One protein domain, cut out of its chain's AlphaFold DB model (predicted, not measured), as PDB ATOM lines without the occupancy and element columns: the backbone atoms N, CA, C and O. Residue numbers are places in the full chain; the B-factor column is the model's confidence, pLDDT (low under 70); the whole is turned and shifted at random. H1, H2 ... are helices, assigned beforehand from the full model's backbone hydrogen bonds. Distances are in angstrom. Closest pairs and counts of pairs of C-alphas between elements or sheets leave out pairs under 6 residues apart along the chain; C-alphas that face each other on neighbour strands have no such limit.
ATOM      1  N   GLN A   2     -49.196 -36.151 -16.197       76.50
ATOM      2  CA  GLN A   2     -50.639 -35.881 -16.337       76.50
ATOM      3  C   GLN A   2     -51.126 -34.660 -15.530       76.50
ATOM      4  O   GLN A   2     -51.784 -33.794 -16.093       76.50
ATOM      5  N   GLU A   3     -50.716 -34.517 -14.266       81.25
ATOM      6  CA  GLU A   3     -51.073 -33.349 -13.435       81.25
ATOM      7  C   GLU A   3     -50.502 -32.021 -13.954       81.25
ATOM      8  O   GLU A   3     -51.123 -30.977 -13.795       81.25
ATOM      9  N   LEU A   4     -49.333 -32.050 -14.608       84.06
ATOM     10  CA  LEU A   4     -48.726 -30.856 -15.202       84.06
ATOM     11  C   LEU A   4     -49.572 -30.345 -16.371       84.06
ATOM     12  O   LEU A   4     -49.822 -29.148 -16.470       84.06
ATOM     13  N   PHE A   5     -50.016 -31.252 -17.244       85.00
ATOM     14  CA  PHE A   5     -50.858 -30.893 -18.383       85.00
ATOM     15  C   PHE A   5     -52.265 -30.483 -17.955       85.00
ATOM     16  O   PHE A   5     -52.797 -29.534 -18.518       85.00
ATOM     17  N   ALA A   6     -52.835 -31.134 -16.935       88.62
ATOM     18  CA  ALA A   6     -54.104 -30.707 -16.349       88.62
ATOM     19  C   ALA A   6     -54.005 -29.273 -15.801       88.62
ATOM     20  O   ALA A   6     -54.797 -28.415 -16.180       88.62
ATOM     21  N   PHE A   7     -52.963 -28.979 -15.015       87.62
ATOM     22  CA  PHE A   7     -52.722 -27.635 -14.491       87.62
ATOM     23  C   PHE A   7     -52.512 -26.599 -15.607       87.62
ATOM     24  O   PHE A   7     -53.048 -25.494 -15.540       87.62
ATOM     25  N   ALA A   8     -51.747 -26.947 -16.646       88.06
ATOM     26  CA  ALA A   8     -51.513 -26.066 -17.789       88.06
ATOM     27  C   ALA A   8     -52.794 -25.786 -18.587       88.06
ATOM     28  O   ALA A   8     -52.973 -24.673 -19.071       88.06
ATOM     29  N   TRP A   9     -53.689 -26.770 -18.708       90.06
ATOM     30  CA  TRP A   9     -54.989 -26.603 -19.353       90.06
ATOM     31  C   TRP A   9     -55.909 -25.671 -18.556       90.06
ATOM     32  O   TRP A   9     -56.521 -24.769 -19.127       90.06
ATOM     33  N   GLU A  10     -55.953 -25.835 -17.232       93.19
ATOM     34  CA  GLU A  10     -56.706 -24.953 -16.329       93.19
ATOM     35  C   GLU A  10     -56.211 -23.498 -16.387       93.19
ATOM     36  O   GLU A  10     -57.014 -22.571 -16.312       93.19
ATOM     37  N   HIS A  11     -54.907 -23.296 -16.598       92.19
ATOM     38  CA  HIS A  11     -54.254 -21.981 -16.648       92.19
ATOM     39  C   HIS A  11     -53.809 -21.604 -18.069       92.19
ATOM     40  O   HIS A  11     -52.817 -20.898 -18.264       92.19
ATOM     41  N   GLN A  12     -54.533 -22.074 -19.089       91.56
ATOM     42  CA  GLN A  12     -54.147 -21.869 -20.487       91.56
ATOM     43  C   GLN A  12     -54.033 -20.385 -20.864       91.56
ATOM     44  O   GLN A  12     -53.178 -20.028 -21.669       91.56
ATOM     45  N   ALA A  13     -54.840 -19.508 -20.258       92.81
ATOM     46  CA  ALA A  13     -54.753 -18.067 -20.485       92.81
ATOM     47  C   ALA A  13     -53.370 -17.517 -20.093       92.81
ATOM     48  O   ALA A  13     -52.741 -16.838 -20.902       92.81
ATOM     49  N   ASP A  14     -52.862 -17.897 -18.915       91.75
ATOM     50  CA  ASP A  14     -51.543 -17.490 -18.417       91.75
ATOM     51  C   ASP A  14     -50.399 -18.080 -19.252       91.75
ATOM     52  O   ASP A  14     -49.357 -17.445 -19.443       91.75
ATOM     53  N   LEU A  15     -50.584 -19.309 -19.749       89.88
ATOM     54  CA  LEU A  15     -49.632 -19.972 -20.638       89.88
ATOM     55  C   LEU A  15     -49.506 -19.214 -21.964       89.88
ATOM     56  O   LEU A  15     -48.392 -18.908 -22.392       89.88
ATOM     57  N   TRP A  16     -50.639 -18.904 -22.602       89.25
ATOM     58  CA  TRP A  16     -50.678 -18.239 -23.905       89.25
ATOM     59  C   TRP A  16     -50.306 -16.757 -23.832       89.25
ATOM     60  O   TRP A  16     -49.740 -16.232 -24.788       89.25
ATOM     61  N   SER A  17     -50.552 -16.085 -22.701       92.06
ATOM     62  CA  SER A  17     -50.105 -14.707 -22.471       92.06
ATOM     63  C   SER A  17     -48.641 -14.605 -22.026       92.06
ATOM     64  O   SER A  17     -48.129 -13.501 -21.828       92.06
ATOM     65  N   SER A  18     -47.948 -15.730 -21.813       92.12
ATOM     66  CA  SER A  18     -46.556 -15.725 -21.373       92.12
ATOM     67  C   SER A  18     -45.605 -15.346 -22.505       92.12
ATOM     68  O   SER A  18     -45.659 -15.912 -23.593       92.12
ATOM     69  N   ALA A  19     -44.623 -14.489 -22.209       90.94
ATOM     70  CA  ALA A  19     -43.537 -14.170 -23.142       90.94
ATOM     71  C   ALA A  19     -42.709 -15.405 -23.564       90.94
ATOM     72  O   ALA A  19     -42.037 -15.384 -24.591       90.94
ATOM     73  N   SER A  20     -42.743 -16.484 -22.773       94.62
ATOM     74  CA  SER A  20     -42.170 -17.782 -23.133       94.62
ATOM     75  C   SER A  20     -43.041 -18.916 -22.579       94.62
ATOM     76  O   SER A  20     -42.893 -19.274 -21.405       94.62
ATOM     77  N   PRO A  21     -43.918 -19.523 -23.403       91.25
ATOM     78  CA  PRO A  21     -44.760 -20.647 -22.983       91.25
ATOM     79  C   PRO A  21     -43.942 -21.834 -22.455       91.25
ATOM     80  O   PRO A  21     -44.240 -22.393 -21.400       91.25
ATOM     81  N   THR A  22     -42.830 -22.164 -23.118       92.50
ATOM     82  CA  THR A  22     -41.896 -23.202 -22.657       92.50
ATOM     83  C   THR A  22     -41.290 -22.849 -21.297       92.50
ATOM     84  O   THR A  22     -41.275 -23.679 -20.388       92.50
ATOM     85  N   GLY A  23     -40.829 -21.606 -21.111       93.06
ATOM     86  CA  GLY A  23     -40.289 -21.146 -19.828       93.06
ATOM     87  C   GLY A  23     -41.333 -21.135 -18.707       93.06
ATOM     88  O   GLY A  23     -41.014 -21.407 -17.549       93.06
ATOM     89  N   TRP A  24     -42.597 -20.862 -19.032       93.75
ATOM     90  CA  TRP A  24     -43.714 -20.995 -18.100       93.75
ATOM     91  C   TRP A  24     -43.919 -22.453 -17.668       93.75
ATOM     92  O   TRP A  24     -43.937 -22.724 -16.467       93.75
ATOM     93  N   LEU A  25     -43.936 -23.406 -18.608       91.81
ATOM     94  CA  LEU A  25     -44.062 -24.837 -18.297       91.81
ATOM     95  C   LEU A  25     -42.927 -25.343 -17.396       91.81
ATOM     96  O   LEU A  25     -43.185 -26.052 -16.421       91.81
ATOM     97  N   TYR A  26     -41.678 -24.939 -17.657       92.19
ATOM     98  CA  TYR A  26     -40.545 -25.291 -16.791       92.19
ATOM     99  C   TYR A  26     -40.684 -24.727 -15.377       92.19
ATOM    100  O   TYR A  26     -40.325 -25.402 -14.410       92.19
ATOM    101  N   ARG A  27     -41.221 -23.509 -15.230       91.38
ATOM    102  CA  ARG A  27     -41.496 -22.933 -13.907       91.38
ATOM    103  C   ARG A  27     -42.542 -23.750 -13.162       91.38
ATOM    104  O   ARG A  27     -42.284 -24.126 -12.022       91.38
ATOM    105  N   VAL A  28     -43.663 -24.088 -13.800       90.75
ATOM    106  CA  VAL A  28     -44.704 -24.929 -13.183       90.75
ATOM    107  C   VAL A  28     -44.143 -26.290 -12.778       90.75
ATOM    108  O   VAL A  28     -44.327 -26.715 -11.638       90.75
ATOM    109  N   LEU A  29     -43.393 -26.946 -13.668       90.81
ATOM    110  CA  LEU A  29     -42.744 -28.218 -13.362       90.81
ATOM    111  C   LEU A  29     -41.811 -28.090 -12.152       90.81
ATOM    112  O   LEU A  29     -41.887 -28.899 -11.228       90.81
ATOM    113  N   ARG A  30     -40.965 -27.054 -12.118       91.00
ATOM    114  CA  ARG A  30     -40.073 -26.785 -10.984       91.00
ATOM    115  C   ARG A  30     -40.857 -26.598  -9.687       91.00
ATOM    116  O   ARG A  30     -40.461 -27.165  -8.671       91.00
ATOM    117  N   TYR A  31     -41.948 -25.835  -9.704       90.56
ATOM    118  CA  TYR A  31     -42.791 -25.653  -8.520       90.56
ATOM    119  C   TYR A  31     -43.372 -26.978  -8.029       90.56
ATOM    120  O   TYR A  31     -43.274 -27.263  -6.838       90.56
ATOM    121  N   LYS A  32     -43.877 -27.823  -8.934       88.38
ATOM    122  CA  LYS A  32     -44.408 -29.147  -8.585       88.38
ATOM    123  C   LYS A  32     -43.343 -30.078  -8.012       88.38
ATOM    124  O   LYS A  32     -43.578 -30.734  -7.003       88.38
ATOM    125  N   VAL A  33     -42.137 -30.086  -8.579       90.88
ATOM    126  CA  VAL A  33     -41.009 -30.850  -8.016       90.88
ATOM    127  C   VAL A  33     -40.650 -30.344  -6.616       90.88
ATOM    128  O   VAL A  33     -40.451 -31.141  -5.702       90.88
ATOM    129  N   LEU A  34     -40.594 -29.025  -6.413       91.50
ATOM    130  CA  LEU A  34     -40.314 -28.447  -5.098       91.50
ATOM    131  C   LEU A  34     -41.408 -28.760  -4.071       91.50
ATOM    132  O   LEU A  34     -41.080 -28.970  -2.905       91.50
ATOM    133  N   GLU A  35     -42.674 -28.793  -4.484       90.06
ATOM    134  CA  GLU A  35     -43.819 -29.203  -3.663       90.06
ATOM    135  C   GLU A  35     -43.668 -30.660  -3.196       90.06
ATOM    136  O   GLU A  35     -43.673 -30.915  -1.992       90.06
ATOM    137  N   LEU A  36     -43.378 -31.585  -4.116       88.75
ATOM    138  CA  LEU A  36     -43.121 -32.996  -3.792       88.75
ATOM    139  C   LEU A  36     -41.931 -33.170  -2.837       88.75
ATOM    140  O   LEU A  36     -41.995 -33.937  -1.879       88.75
ATOM    141  N   LEU A  37     -40.844 -32.424  -3.056       89.81
ATOM    142  CA  LEU A  37     -39.673 -32.459  -2.177       89.81
ATOM    143  C   LEU A  37     -39.961 -31.874  -0.788       89.81
ATOM    144  O   LEU A  37     -39.366 -32.311   0.197       89.81
ATOM    145  N   LYS A  38     -40.836 -30.864  -0.688       89.69
ATOM    146  CA  LYS A  38     -41.288 -30.332   0.606       89.69
ATOM    147  C   LYS A  38     -42.100 -31.378   1.361       89.69
ATOM    148  O   LYS A  38     -41.837 -31.573   2.544       89.69
ATOM    149  N   GLU A  39     -43.018 -32.065   0.685       88.62
ATOM    150  CA  GLU A  39     -43.804 -33.151   1.275       88.62
ATOM    151  C   GLU A  39     -42.908 -34.311   1.747       88.62
ATOM    152  O   GLU A  39     -43.052 -34.771   2.877       88.62
ATOM    153  N   ASP A  40     -41.941 -34.755   0.937       90.38
ATOM    154  CA  ASP A  40     -41.005 -35.821   1.330       90.38
ATOM    155  C   ASP A  40     -40.173 -35.431   2.557       90.38
ATOM    156  O   ASP A  40     -40.119 -36.184   3.531       90.38
ATOM    157  N   ARG A  41     -39.603 -34.218   2.577       89.31
ATOM    158  CA  ARG A  41     -38.871 -33.719   3.754       89.31
ATOM    159  C   ARG A  41     -39.752 -33.639   4.994       89.31
ATOM    160  O   ARG A  41     -39.286 -33.978   6.080       89.31
ATOM    161  N   PHE A  42     -40.994 -33.189   4.835       88.12
ATOM    162  CA  PHE A  42     -41.958 -33.114   5.923       88.12
ATOM    163  C   PHE A  42     -42.179 -34.495   6.539       88.12
ATOM    164  O   PHE A  42     -41.904 -34.677   7.724       88.12
ATOM    165  N   TRP A  43     -42.583 -35.487   5.745       90.44
ATOM    166  CA  TRP A  43     -42.866 -36.827   6.264       90.44
ATOM    167  C   TRP A  43     -41.631 -37.504   6.841       90.44
ATOM    168  O   TRP A  43     -41.693 -38.035   7.945       90.44
ATOM    169  N   ARG A  44     -40.482 -37.422   6.163       90.12
ATOM    170  CA  ARG A  44     -39.230 -37.997   6.670       90.12
ATOM    171  C   ARG A  44     -38.845 -37.441   8.036       90.12
ATOM    172  O   ARG A  44     -38.554 -38.220   8.937       90.12
ATOM    173  N   LYS A  45     -38.879 -36.112   8.197       85.31
ATOM    174  CA  LYS A  45     -38.559 -35.450   9.469       85.31
ATOM    175  C   LYS A  45     -39.469 -35.943  10.596       85.31
ATOM    176  O   LYS A  45     -38.973 -36.287  11.662       85.31
ATOM    177  N   HIS A  46     -40.779 -35.987  10.360       83.81
ATOM    178  CA  HIS A  46     -41.747 -36.379  11.387       83.81
ATOM    179  C   HIS A  46     -41.644 -37.873  11.730       83.81
ATOM    180  O   HIS A  46     -41.679 -38.225  12.904       83.81
ATOM    181  N   LEU A  47     -41.431 -38.749  10.743       87.38
ATOM    182  CA  LEU A  47     -41.300 -40.193  10.969       87.38
ATOM    183  C   LEU A  47     -40.007 -40.558  11.718       87.38
ATOM    184  O   LEU A  47     -40.072 -41.308  12.684       87.38
ATOM    185  N   ILE A  48     -38.853 -39.994  11.337       84.88
ATOM    186  CA  ILE A  48     -37.571 -40.213  12.046       84.88
ATOM    187  C   ILE A  48     -37.676 -39.743  13.499       84.88
ATOM    188  O   ILE A  48     -37.186 -40.397  14.418       84.88
ATOM    189  N   ARG A  49     -38.348 -38.609  13.717       77.00
ATOM    190  CA  ARG A  49     -38.578 -38.084  15.059       77.00
ATOM    191  C   ARG A  49     -39.471 -39.019  15.869       77.00
ATOM    192  O   ARG A  49     -39.066 -39.432  16.945       77.00
ATOM    193  N   ALA A  50     -40.624 -39.420  15.331       77.44
ATOM    194  CA  ALA A  50     -41.518 -40.398  15.958       77.44
ATOM    195  C   ALA A  50     -40.806 -41.715  16.323       77.44
ATOM    196  O   ALA A  50     -41.130 -42.310  17.348       77.44
ATOM    197  N   ALA A  51     -39.809 -42.130  15.535       76.81
ATOM    198  CA  ALA A  51     -39.062 -43.362  15.758       76.81
ATOM    199  C   ALA A  51     -38.109 -43.343  16.963       76.81
ATOM    200  O   ALA A  51     -37.773 -44.415  17.457       76.81
ATOM    201  N   GLY A  52     -37.634 -42.187  17.441       72.06
ATOM    202  CA  GLY A  52     -36.486 -42.202  18.361       72.06
ATOM    203  C   GLY A  52     -35.248 -41.475  17.891       72.06
ATOM    204  O   GLY A  52     -34.422 -41.114  18.720       72.06
ATOM    205  N   GLU A  53     -35.106 -41.295  16.584       67.50
ATOM    206  CA  GLU A  53     -33.792 -41.378  15.940       67.50
ATOM    207  C   GLU A  53     -33.148 -40.013  15.652       67.50
ATOM    208  O   GLU A  53     -32.016 -39.949  15.172       67.50
ATOM    209  N   MET A  54     -33.835 -38.906  15.950       57.94
ATOM    210  CA  MET A  54     -33.297 -37.549  15.804       57.94
ATOM    211  C   MET A  54     -32.894 -36.956  17.164       57.94
ATOM    212  O   MET A  54     -33.721 -36.955  18.077       57.94
ATOM    213  N   PRO A  55     -31.683 -36.381  17.309       51.78
ATOM    214  CA  PRO A  55     -31.341 -35.595  18.486       51.78
ATOM    215  C   PRO A  55     -32.115 -34.270  18.442       51.78
ATOM    216  O   PRO A  55     -31.881 -33.428  17.573       51.78
ATOM    217  N   ALA A  56     -33.063 -34.095  19.358       54.50
ATOM    218  CA  ALA A  56     -33.845 -32.874  19.521       54.50
ATOM    219  C   ALA A  56     -33.806 -32.403  20.982       54.50
ATOM    220  O   ALA A  56     -33.511 -33.188  21.883       54.50
ATOM    221  N   SER A  57     -34.110 -31.120  21.215       60.19
ATOM    222  CA  SER A  57     -34.367 -30.605  22.565       60.19
ATOM    223  C   SER A  57     -35.441 -31.475  23.249       60.19
ATOM    224  O   SER A  57     -36.455 -31.755  22.598       60.19
ATOM    225  N   PRO A  58     -35.254 -31.919  24.510       57.66
ATOM    226  CA  PRO A  58     -36.131 -32.897  25.168       57.66
ATOM    227  C   PRO A  58     -37.617 -32.507  25.194       57.66
ATOM    228  O   PRO A  58     -38.485 -33.371  25.081       57.66
ATOM    229  N   GLU A  59     -37.912 -31.211  25.311       54.03
ATOM    230  CA  GLU A  59     -39.276 -30.684  25.461       54.03
ATOM    231  C   GLU A  59     -40.054 -30.668  24.136       54.03
ATOM    232  O   GLU A  59     -41.204 -31.103  24.088       54.03
ATOM    233  N   ASP A  60     -39.411 -30.280  23.029       57.41
ATOM    234  CA  ASP A  60     -40.040 -30.301  21.701       57.41
ATOM    235  C   ASP A  60     -40.282 -31.736  21.195       57.41
ATOM    236  O   ASP A  60     -41.096 -31.955  20.297       57.41
ATOM    237  N   ASP A  61     -39.508 -32.711  21.686       57.00
ATOM    238  CA  ASP A  61     -39.508 -34.089  21.186       57.00
ATOM    239  C   ASP A  61     -40.645 -34.928  21.769       57.00
ATOM    240  O   ASP A  61     -41.338 -35.614  21.024       57.00
ATOM    241  N   PHE A  62     -40.900 -34.831  23.075       53.25
ATOM    242  CA  PHE A  62     -41.964 -35.610  23.712       53.25
ATOM    243  C   PHE A  62     -43.353 -35.214  23.195       53.25
ATOM    244  O   PHE A  62     -44.152 -36.080  22.837       53.25
ATOM    245  N   GLN A  63     -43.612 -33.910  23.082       58.69
ATOM    246  CA  GLN A  63     -44.918 -33.394  22.678       58.69
ATOM    247  C   GLN A  63     -45.218 -33.687  21.200       58.69
ATOM    248  O   GLN A  63     -46.259 -34.258  20.889       58.69
ATOM    249  N   GLN A  64     -44.258 -33.456  20.298       59.53
ATOM    250  CA  GLN A  64     -44.457 -33.711  18.865       59.53
ATOM    251  C   GLN A  64     -44.477 -35.210  18.510       59.53
ATOM    252  O   GLN A  64     -45.177 -35.620  17.580       59.53
ATOM    253  N   ARG A  65     -43.744 -36.068  19.237       60.09
ATOM    254  CA  ARG A  65     -43.838 -37.532  19.068       60.09
ATOM    255  C   ARG A  65     -45.169 -38.084  19.565       60.09
ATOM    256  O   ARG A  65     -45.760 -38.935  18.894       60.09
ATOM    257  N   ALA A  66     -45.638 -37.605  20.718       61.09
ATOM    258  CA  ALA A  66     -46.952 -37.955  21.241       61.09
ATOM    259  C   ALA A  66     -48.058 -37.497  20.277       61.09
ATOM    260  O   ALA A  66     -48.991 -38.247  20.009       61.09
ATOM    261  N   GLU A  67     -47.904 -36.326  19.654       68.31
ATOM    262  CA  GLU A  67     -48.826 -35.827  18.633       68.31
ATOM    263  C   GLU A  67     -48.879 -36.753  17.411       68.31
ATOM    264  O   GLU A  67     -49.957 -37.221  17.057       68.31
ATOM    265  N   ILE A  68     -47.748 -37.129  16.803       71.06
ATOM    266  CA  ILE A  68     -47.767 -38.008  15.614       71.06
ATOM    267  C   ILE A  68     -48.375 -39.381  15.922       71.06
ATOM    268  O   ILE A  68     -49.204 -39.876  15.152       71.06
ATOM    269  N   THR A  69     -47.980 -39.988  17.043       69.62
ATOM    270  CA  THR A  69     -48.464 -41.316  17.455       69.62
ATOM    271  C   THR A  69     -49.915 -41.301  17.943       69.62
ATOM    272  O   THR A  69     -50.576 -42.334  17.893       69.62
ATOM    273  N   SER A  70     -50.448 -40.142  18.346       77.06
ATOM    274  CA  SER A  70     -51.875 -39.982  18.659       77.06
ATOM    275  C   SER A  70     -52.768 -39.842  17.416       77.06
ATOM    276  O   SER A  70     -53.947 -40.195  17.467       77.06
ATOM    277  N   ILE A  71     -52.227 -39.361  16.287       83.62
ATOM    278  CA  ILE A  71     -53.002 -39.092  15.060       83.62
ATOM    279  C   ILE A  71     -52.989 -40.283  14.081       83.62
ATOM    280  O   ILE A  71     -53.973 -40.534  13.363       83.62
ATOM    281  N   LEU A  72     -51.863 -40.994  14.003       88.00
ATOM    282  CA  LEU A  72     -51.674 -42.163  13.142       88.00
ATOM    283  C   LEU A  72     -51.827 -43.450  13.948       88.00
ATOM    284  O   LEU A  72     -51.243 -43.586  15.018       88.00
ATOM    285  N   THR A  73     -52.555 -44.430  13.411       90.12
ATOM    286  CA  THR A  73     -52.505 -45.779  13.985       90.12
ATOM    287  C   THR A  73     -51.115 -46.392  13.766       90.12
ATOM    288  O   THR A  73     -50.410 -45.993  12.832       90.12
ATOM    289  N   PRO A  74     -50.715 -47.407  14.557       88.88
ATOM    290  CA  PRO A  74     -49.434 -48.090  14.358       88.88
ATOM    291  C   PRO A  74     -49.252 -48.637  12.935       88.88
ATOM    292  O   PRO A  74     -48.171 -48.535  12.363       88.88
ATOM    293  N   GLU A  75     -50.324 -49.158  12.330       91.19
ATOM    294  CA  GLU A  75     -50.305 -49.654  10.949       91.19
ATOM    295  C   GLU A  75     -50.078 -48.519   9.936       91.19
ATOM    296  O   GLU A  75     -49.302 -48.664   8.994       91.19
ATOM    297  N   GLU A  76     -50.733 -47.369  10.113       92.81
ATOM    298  CA  GLU A  76     -50.569 -46.221   9.215       92.81
ATOM    299  C   GLU A  76     -49.187 -45.579   9.346       92.81
ATOM    300  O   GLU A  76     -48.604 -45.171   8.338       92.81
ATOM    301  N   TYR A  77     -48.656 -45.515  10.568       91.56
ATOM    302  CA  TYR A  77     -47.278 -45.111  10.812       91.56
ATOM    303  C   TYR A  77     -46.311 -46.030  10.063       91.56
ATOM    304  O   TYR A  77     -45.470 -45.539   9.314       91.56
ATOM    305  N   GLU A  78     -46.477 -47.346  10.195       92.50
ATOM    306  CA  GLU A  78     -45.597 -48.320   9.551       92.50
ATOM    307  C   GLU A  78     -45.662 -48.230   8.021       92.50
ATOM    308  O   GLU A  78     -44.628 -48.200   7.354       92.50
ATOM    309  N   ILE A  79     -46.863 -48.068   7.453       95.31
ATOM    310  CA  ILE A  79     -47.034 -47.818   6.017       95.31
ATOM    311  C   ILE A  79     -46.231 -46.586   5.579       95.31
ATOM    312  O   ILE A  79     -45.484 -46.639   4.600       95.31
ATOM    313  N   LEU A  80     -46.381 -45.460   6.281       94.56
ATOM    314  CA  LEU A  80     -45.686 -44.221   5.929       94.56
ATOM    315  C   LEU A  80     -44.170 -44.352   6.125       94.56
ATOM    316  O   LEU A  80     -43.411 -43.879   5.280       94.56
ATOM    317  N   ARG A  81     -43.723 -45.043   7.178       93.56
ATOM    318  CA  ARG A  81     -42.312 -45.343   7.451       93.56
ATOM    319  C   ARG A  81     -41.680 -46.118   6.297       93.56
ATOM    320  O   ARG A  81     -40.662 -45.672   5.761       93.56
ATOM    321  N   LYS A  82     -42.318 -47.198   5.840       95.19
ATOM    322  CA  LYS A  82     -41.838 -48.011   4.711       95.19
ATOM    323  C   LYS A  82     -41.762 -47.223   3.405       95.19
ATOM    324  O   LYS A  82     -40.761 -47.287   2.692       95.19
ATOM    325  N   LEU A  83     -42.782 -46.419   3.106       95.31
ATOM    326  CA  LEU A  83     -42.810 -45.606   1.883       95.31
ATOM    327  C   LEU A  83     -41.751 -44.492   1.897       95.31
ATOM    328  O   LEU A  83     -41.040 -44.285   0.911       95.31
ATOM    329  N   TYR A  84     -41.634 -43.756   3.003       93.50
ATOM    330  CA  TYR A  84     -40.806 -42.553   3.055       93.50
ATOM    331  C   TYR A  84     -39.367 -42.814   3.468       93.50
ATOM    332  O   TYR A  84     -38.474 -42.200   2.876       93.50
ATOM    333  N   LEU A  85     -39.124 -43.681   4.455       91.81
ATOM    334  CA  LEU A  85     -37.790 -43.954   4.996       91.81
ATOM    335  C   LEU A  85     -37.128 -45.127   4.275       91.81
ATOM    336  O   LEU A  85     -36.021 -44.957   3.771       91.81
ATOM    337  N   GLU A  86     -37.836 -46.248   4.138       92.94
ATOM    338  CA  GLU A  86     -37.298 -47.480   3.537       92.94
ATOM    339  C   GLU A  86     -37.419 -47.537   2.009       92.94
ATOM    340  O   GLU A  86     -36.905 -48.456   1.381       92.94
ATOM    341  N   LYS A  87     -38.068 -46.538   1.395       92.25
ATOM    342  CA  LYS A  87     -38.230 -46.404  -0.062       92.25
ATOM    343  C   LYS A  87     -38.970 -47.570  -0.729       92.25
ATOM    344  O   LYS A  87     -38.770 -47.809  -1.918       92.25
ATOM    345  N   TYR A  88     -39.888 -48.217  -0.008       96.12
ATOM    346  CA  TYR A  88     -40.815 -49.170  -0.618       96.12
ATOM    347  C   TYR A  88     -41.662 -48.483  -1.684       96.12
ATOM    348  O   TYR A  88     -42.171 -47.370  -1.504       96.12
ATOM    349  N   THR A  89     -41.887 -49.189  -2.782       95.44
ATOM    350  CA  THR A  89     -42.924 -48.819  -3.736       95.44
ATOM    351  C   THR A  89     -44.301 -49.216  -3.202       95.44
ATOM    352  O   THR A  89     -44.462 -50.143  -2.404       95.44
ATOM    353  N   TYR A  90     -45.345 -48.554  -3.706       95.62
ATOM    354  CA  TYR A  90     -46.726 -48.955  -3.416       95.62
ATOM    355  C   TYR A  90     -47.035 -50.394  -3.846       95.62
ATOM    356  O   TYR A  90     -47.967 -50.990  -3.321       95.62
ATOM    357  N   GLU A  91     -46.314 -50.945  -4.823       96.12
ATOM    358  CA  GLU A  91     -46.544 -52.309  -5.307       96.12
ATOM    359  C   GLU A  91     -45.957 -53.353  -4.367       96.12
ATOM    360  O   GLU A  91     -46.646 -54.313  -4.028       96.12
ATOM    361  N   GLU A  92     -44.722 -53.142  -3.914       97.19
ATOM    362  CA  GLU A  92     -44.063 -54.013  -2.938       97.19
ATOM    363  C   GLU A  92     -44.841 -54.039  -1.628       97.19
ATOM    364  O   GLU A  92     -45.207 -55.111  -1.152       97.19
ATOM    365  N   LEU A  93     -45.185 -52.860  -1.103       96.94
ATOM    366  CA  LEU A  93     -45.896 -52.763   0.165       96.94
ATOM    367  C   LEU A  93     -47.321 -53.327   0.074       96.94
ATOM    368  O   LEU A  93     -47.776 -54.018   0.981       96.94
ATOM    369  N   ALA A  94     -48.033 -53.090  -1.033       96.62
ATOM    370  CA  ALA A  94     -49.366 -53.665  -1.211       96.62
ATOM    371  C   ALA A  94     -49.313 -55.198  -1.275       96.62
ATOM    372  O   ALA A  94     -50.168 -55.857  -0.688       96.62
ATOM    373  N   ARG A  95     -48.297 -55.764  -1.942       96.81
ATOM    374  CA  ARG A  95     -48.080 -57.213  -1.998       96.81
ATOM    375  C   ARG A  95     -47.770 -57.786  -0.619       96.81
ATOM    376  O   ARG A  95     -48.370 -58.792  -0.257       96.81
ATOM    377  N   GLU A  96     -46.884 -57.143   0.137       95.94
ATOM    378  CA  GLU A  96     -46.522 -57.559   1.497       95.94
ATOM    379  C   GLU A  96     -47.745 -57.589   2.426       95.94
ATOM    380  O   GLU A  96     -47.949 -58.548   3.163       95.94
ATOM    381  N   MET A  97     -48.607 -56.576   2.333       93.44
ATOM    382  CA  MET A  97     -49.809 -56.463   3.164       93.44
ATOM    383  C   MET A  97     -51.011 -57.275   2.648       93.44
ATOM    384  O   MET A  97     -52.077 -57.237   3.259       93.44
ATOM    385  N   GLY A  98     -50.897 -57.958   1.503       95.19
ATOM    386  CA  GLY A  98     -52.026 -58.658   0.876       95.19
ATOM    387  C   GLY A  98     -53.152 -57.728   0.398       95.19
ATOM    388  O   GLY A  98     -54.316 -58.127   0.337       95.19
ATOM    389  N   LEU A  99     -52.833 -56.473   0.068       94.50
ATOM    390  CA  LEU A  99     -53.782 -55.439  -0.345       94.50
ATOM    391  C   LEU A  99     -53.706 -55.163  -1.851       94.50
ATOM    392  O   LEU A  99     -52.690 -55.358  -2.516       94.50
ATOM    393  N   LYS A 100     -54.779 -54.591  -2.404       96.19
ATOM    394  CA  LYS A 100     -54.712 -53.949  -3.725       96.19
ATOM    395  C   LYS A 100     -53.930 -52.634  -3.621       96.19
ATOM    396  O   LYS A 100     -54.158 -51.859  -2.692       96.19
ATOM    397  N   LYS A 101     -53.113 -52.312  -4.633       95.94
ATOM    398  CA  LYS A 101     -52.367 -51.035  -4.729       95.94
ATOM    399  C   LYS A 101     -53.265 -49.808  -4.514       95.94
ATOM    400  O   LYS A 101     -52.886 -48.877  -3.812       95.94
ATOM    401  N   SER A 102     -54.478 -49.824  -5.070       95.62
ATOM    402  CA  SER A 102     -55.463 -48.745  -4.908       95.62
ATOM    403  C   SER A 102     -55.996 -48.616  -3.478       95.62
ATOM    404  O   SER A 102     -56.213 -47.500  -3.009       95.62
ATOM    405  N   ALA A 103     -56.170 -49.733  -2.765       95.19
ATOM    406  CA  ALA A 103     -56.581 -49.727  -1.364       95.19
ATOM    407  C   ALA A 103     -55.479 -49.136  -0.474       95.19
ATOM    408  O   ALA A 103     -55.767 -48.271   0.354       95.19
ATOM    409  N   LEU A 104     -54.218 -49.522  -0.709       96.94
ATOM    410  CA  LEU A 104     -53.064 -48.935  -0.025       96.94
ATOM    411  C   LEU A 104     -52.951 -47.428  -0.307       96.94
ATOM    412  O   LEU A 104     -52.832 -46.640   0.625       96.94
ATOM    413  N   ALA A 105     -53.061 -47.012  -1.573       95.69
ATOM    414  CA  ALA A 105     -53.020 -45.599  -1.957       95.69
ATOM    415  C   ALA A 105     -54.119 -44.773  -1.272       95.69
ATOM    416  O   ALA A 105     -53.858 -43.684  -0.761       95.69
ATOM    417  N   MET A 106     -55.343 -45.306  -1.210       97.06
ATOM    418  CA  MET A 106     -56.457 -44.644  -0.535       97.06
ATOM    419  C   MET A 106     -56.233 -44.540   0.976       97.06
ATOM    420  O   MET A 106     -56.553 -43.509   1.570       97.06
ATOM    421  N   ARG A 107     -55.670 -45.583   1.596       95.25
ATOM    422  CA  ARG A 107     -55.308 -45.565   3.015       95.25
ATOM    423  C   ARG A 107     -54.271 -44.476   3.284       95.25
ATOM    424  O   ARG A 107     -54.560 -43.582   4.068       95.25
ATOM    425  N   VAL A 108     -53.160 -44.467   2.542       96.06
ATOM    426  CA  VAL A 108     -52.111 -43.437   2.661       96.06
ATOM    427  C   VAL A 108     -52.688 -42.035   2.510       96.06
ATOM    428  O   VAL A 108     -52.435 -41.176   3.350       96.06
ATOM    429  N   LYS A 109     -53.504 -41.799   1.474       95.19
ATOM    430  CA  LYS A 109     -54.143 -40.498   1.248       95.19
ATOM    431  C   LYS A 109     -54.942 -40.038   2.473       95.19
ATOM    432  O   LYS A 109     -54.731 -38.930   2.955       95.19
ATOM    433  N   ARG A 110     -55.818 -40.895   3.004       93.56
ATOM    434  CA  ARG A 110     -56.672 -40.562   4.156       93.56
ATOM    435  C   ARG A 110     -55.863 -40.329   5.427       93.56
ATOM    436  O   ARG A 110     -56.171 -39.394   6.161       93.56
ATOM    437  N   SER A 111     -54.832 -41.138   5.679       92.94
ATOM    438  CA  SER A 111     -53.961 -40.974   6.848       92.94
ATOM    439  C   SER A 111     -53.241 -39.626   6.805       92.94
ATOM    440  O   SER A 111     -53.259 -38.890   7.790       92.94
ATOM    441  N   LYS A 112     -52.701 -39.242   5.640       92.56
ATOM    442  CA  LYS A 112     -52.066 -37.931   5.439       92.56
ATOM    443  C   LYS A 112     -53.042 -36.767   5.597       92.56
ATOM    444  O   LYS A 112     -52.733 -35.804   6.288       92.56
ATOM    445  N   GLU A 113     -54.219 -36.845   4.979       91.38
ATOM    446  CA  GLU A 113     -55.241 -35.798   5.092       91.38
ATOM    447  C   GLU A 113     -55.696 -35.608   6.540       91.38
ATOM    448  O   GLU A 113     -55.873 -34.477   6.995       91.38
ATOM    449  N   ARG A 114     -55.874 -36.708   7.280       90.25
ATOM    450  CA  ARG A 114     -56.231 -36.658   8.699       90.25
ATOM    451  C   ARG A 114     -55.112 -36.042   9.531       90.25
ATOM    452  O   ARG A 114     -55.404 -35.178  10.353       90.25
ATOM    453  N   PHE A 115     -53.864 -36.424   9.261       87.94
ATOM    454  CA  PHE A 115     -52.692 -35.841   9.904       87.94
ATOM    455  C   PHE A 115     -52.628 -34.328   9.710       87.94
ATOM    456  O   PHE A 115     -52.643 -33.591  10.686       87.94
ATOM    457  N   VAL A 116     -52.670 -33.853   8.462       84.56
ATOM    458  CA  VAL A 116     -52.604 -32.417   8.147       84.56
ATOM    459  C   VAL A 116     -53.754 -31.640   8.796       84.56
ATOM    460  O   VAL A 116     -53.544 -30.549   9.319       84.56
ATOM    461  N   LYS A 117     -54.975 -32.195   8.806       85.06
ATOM    462  CA  LYS A 117     -56.135 -31.547   9.441       85.06
ATOM    463  C   LYS A 117     -55.992 -31.391  10.950       85.06
ATOM    464  O   LYS A 117     -56.506 -30.415  11.484       85.06
ATOM    465  N   GLN A 118     -55.391 -32.363  11.629       80.94
ATOM    466  CA  GLN A 118     -55.202 -32.313  13.079       80.94
ATOM    467  C   GLN A 118     -53.976 -31.471  13.433       80.94
ATOM    468  O   GLN A 118     -54.058 -30.643  14.329       80.94
ATOM    469  N   TRP A 119     -52.906 -31.578  12.647       74.62
ATOM    470  CA  TRP A 119     -51.686 -30.794  12.807       74.62
ATOM    471  C   TRP A 119     -51.917 -29.286  12.651       74.62
ATOM    472  O   TRP A 119     -51.460 -28.515  13.475       74.62
ATOM    473  N   ASN A 120     -52.692 -28.848  11.652       72.38
ATOM    474  CA  ASN A 120     -52.979 -27.421  11.436       72.38
ATOM    475  C   ASN A 120     -53.957 -26.804  12.460       72.38
ATOM    476  O   ASN A 120     -54.315 -25.635  12.324       72.38
ATOM    477  N   ARG A 121     -54.481 -27.589  13.412       62.94
ATOM    478  CA  ARG A 121     -55.350 -27.097  14.498       62.94
ATOM    479  C   ARG A 121     -54.577 -26.781  15.781       62.94
ATOM    480  O   ARG A 121     -55.180 -26.206  16.686       62.94
TER     481      ARG A 121
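What this domain is: This is residues 2 to 121 of the 122 residues of the protein "RNA polymerase sigma-70 factor, Bacteroides expansion family 1" of uncultured Blautia sp (UniProt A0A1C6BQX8). One long straight helix, H3, makes a shaft: the short helices H1 and H2 fold back at its beginning, and a head of four helices, H4 to H7, gathers at its other end. Between these two ends residues 33 to 39 of H3 stand free, and within the head H7 crosses H5, with H6 at the beginning of H7 and H4 near its end. The printed part has 120 residues with seven named helices, H1 to H7 in that order, and no named strand; its class is all helix. The whole is loose, with a radius of gyration of the C-alphas of 18.3 A and spans of 52 by 39 by 25 A.

Where its parts are: H1, residues 2 to 10, begins with C-alpha 2 at (-50.639, -35.881, -16.337) and is 12.5 A long. H2 is residues 12 to 16. H3, residues 21 to 51, is the longest helix at 45.3 A, from C-alpha 21 at (-44.760, -20.647, -22.983) to C-alpha 51 at (-39.062, -43.362, 15.758). H4, residues 58 to 71, measures 20.6 A, and H5, residues 74 to 84, 15.3 A. H6 is residues 90 to 96. H7, residues 101 to 119, measures 26.8 A and ends with C-alpha 119 at (-51.686, -30.794, 12.807).

How they stand to each other: H3 is the hub, touching four other helices. With residues 25 to 29 alone it only just touches H1, with 3 pairs of C-alphas within 8 A; the closest are Leu 4 and Leu 29, 6.8 A apart, at a steep tilt of 52 degrees, opposite ways. H2 and H3 touch only at the corner, and only just, with 3 such pairs; the closest C-alphas are those of Leu 15 and Pro 21, 5.4 A apart. Residues 46 to 50 of H3 touch H4, about perpendicular at 76 degrees, with the C-alphas of Ala 50 and Arg 65 closest at 4.8 A. Residues 40 to 47 touch H5, closest at Arg 44 and Tyr 84, C-alphas 6.0 A apart. H7 touches H5 about perpendicular at 76 degrees, with the C-alphas of Glu 76 and Ser 111 closest at 6.7 A. It also touches H6, closest at the C-alphas of Ala 94 and Lys 101, 5.3 A, and H4, at those of Ile 71 and Phe 115, 6.1 A. H3 and H7 are apart. Every O i to N i+4 pair is within hydrogen-bond range in H1, H2, H3, H5, H6 and H7; in H4 8 of 10 are.

The domain as a whole: The two C-alphas farthest apart, those of Trp 16 and Pro 58, are 53.2 A apart. The printed part has no cut. No link is long. The mean pLDDT of the printed part is 85.7; residues 53 to 67, 69 and 121 are under 70.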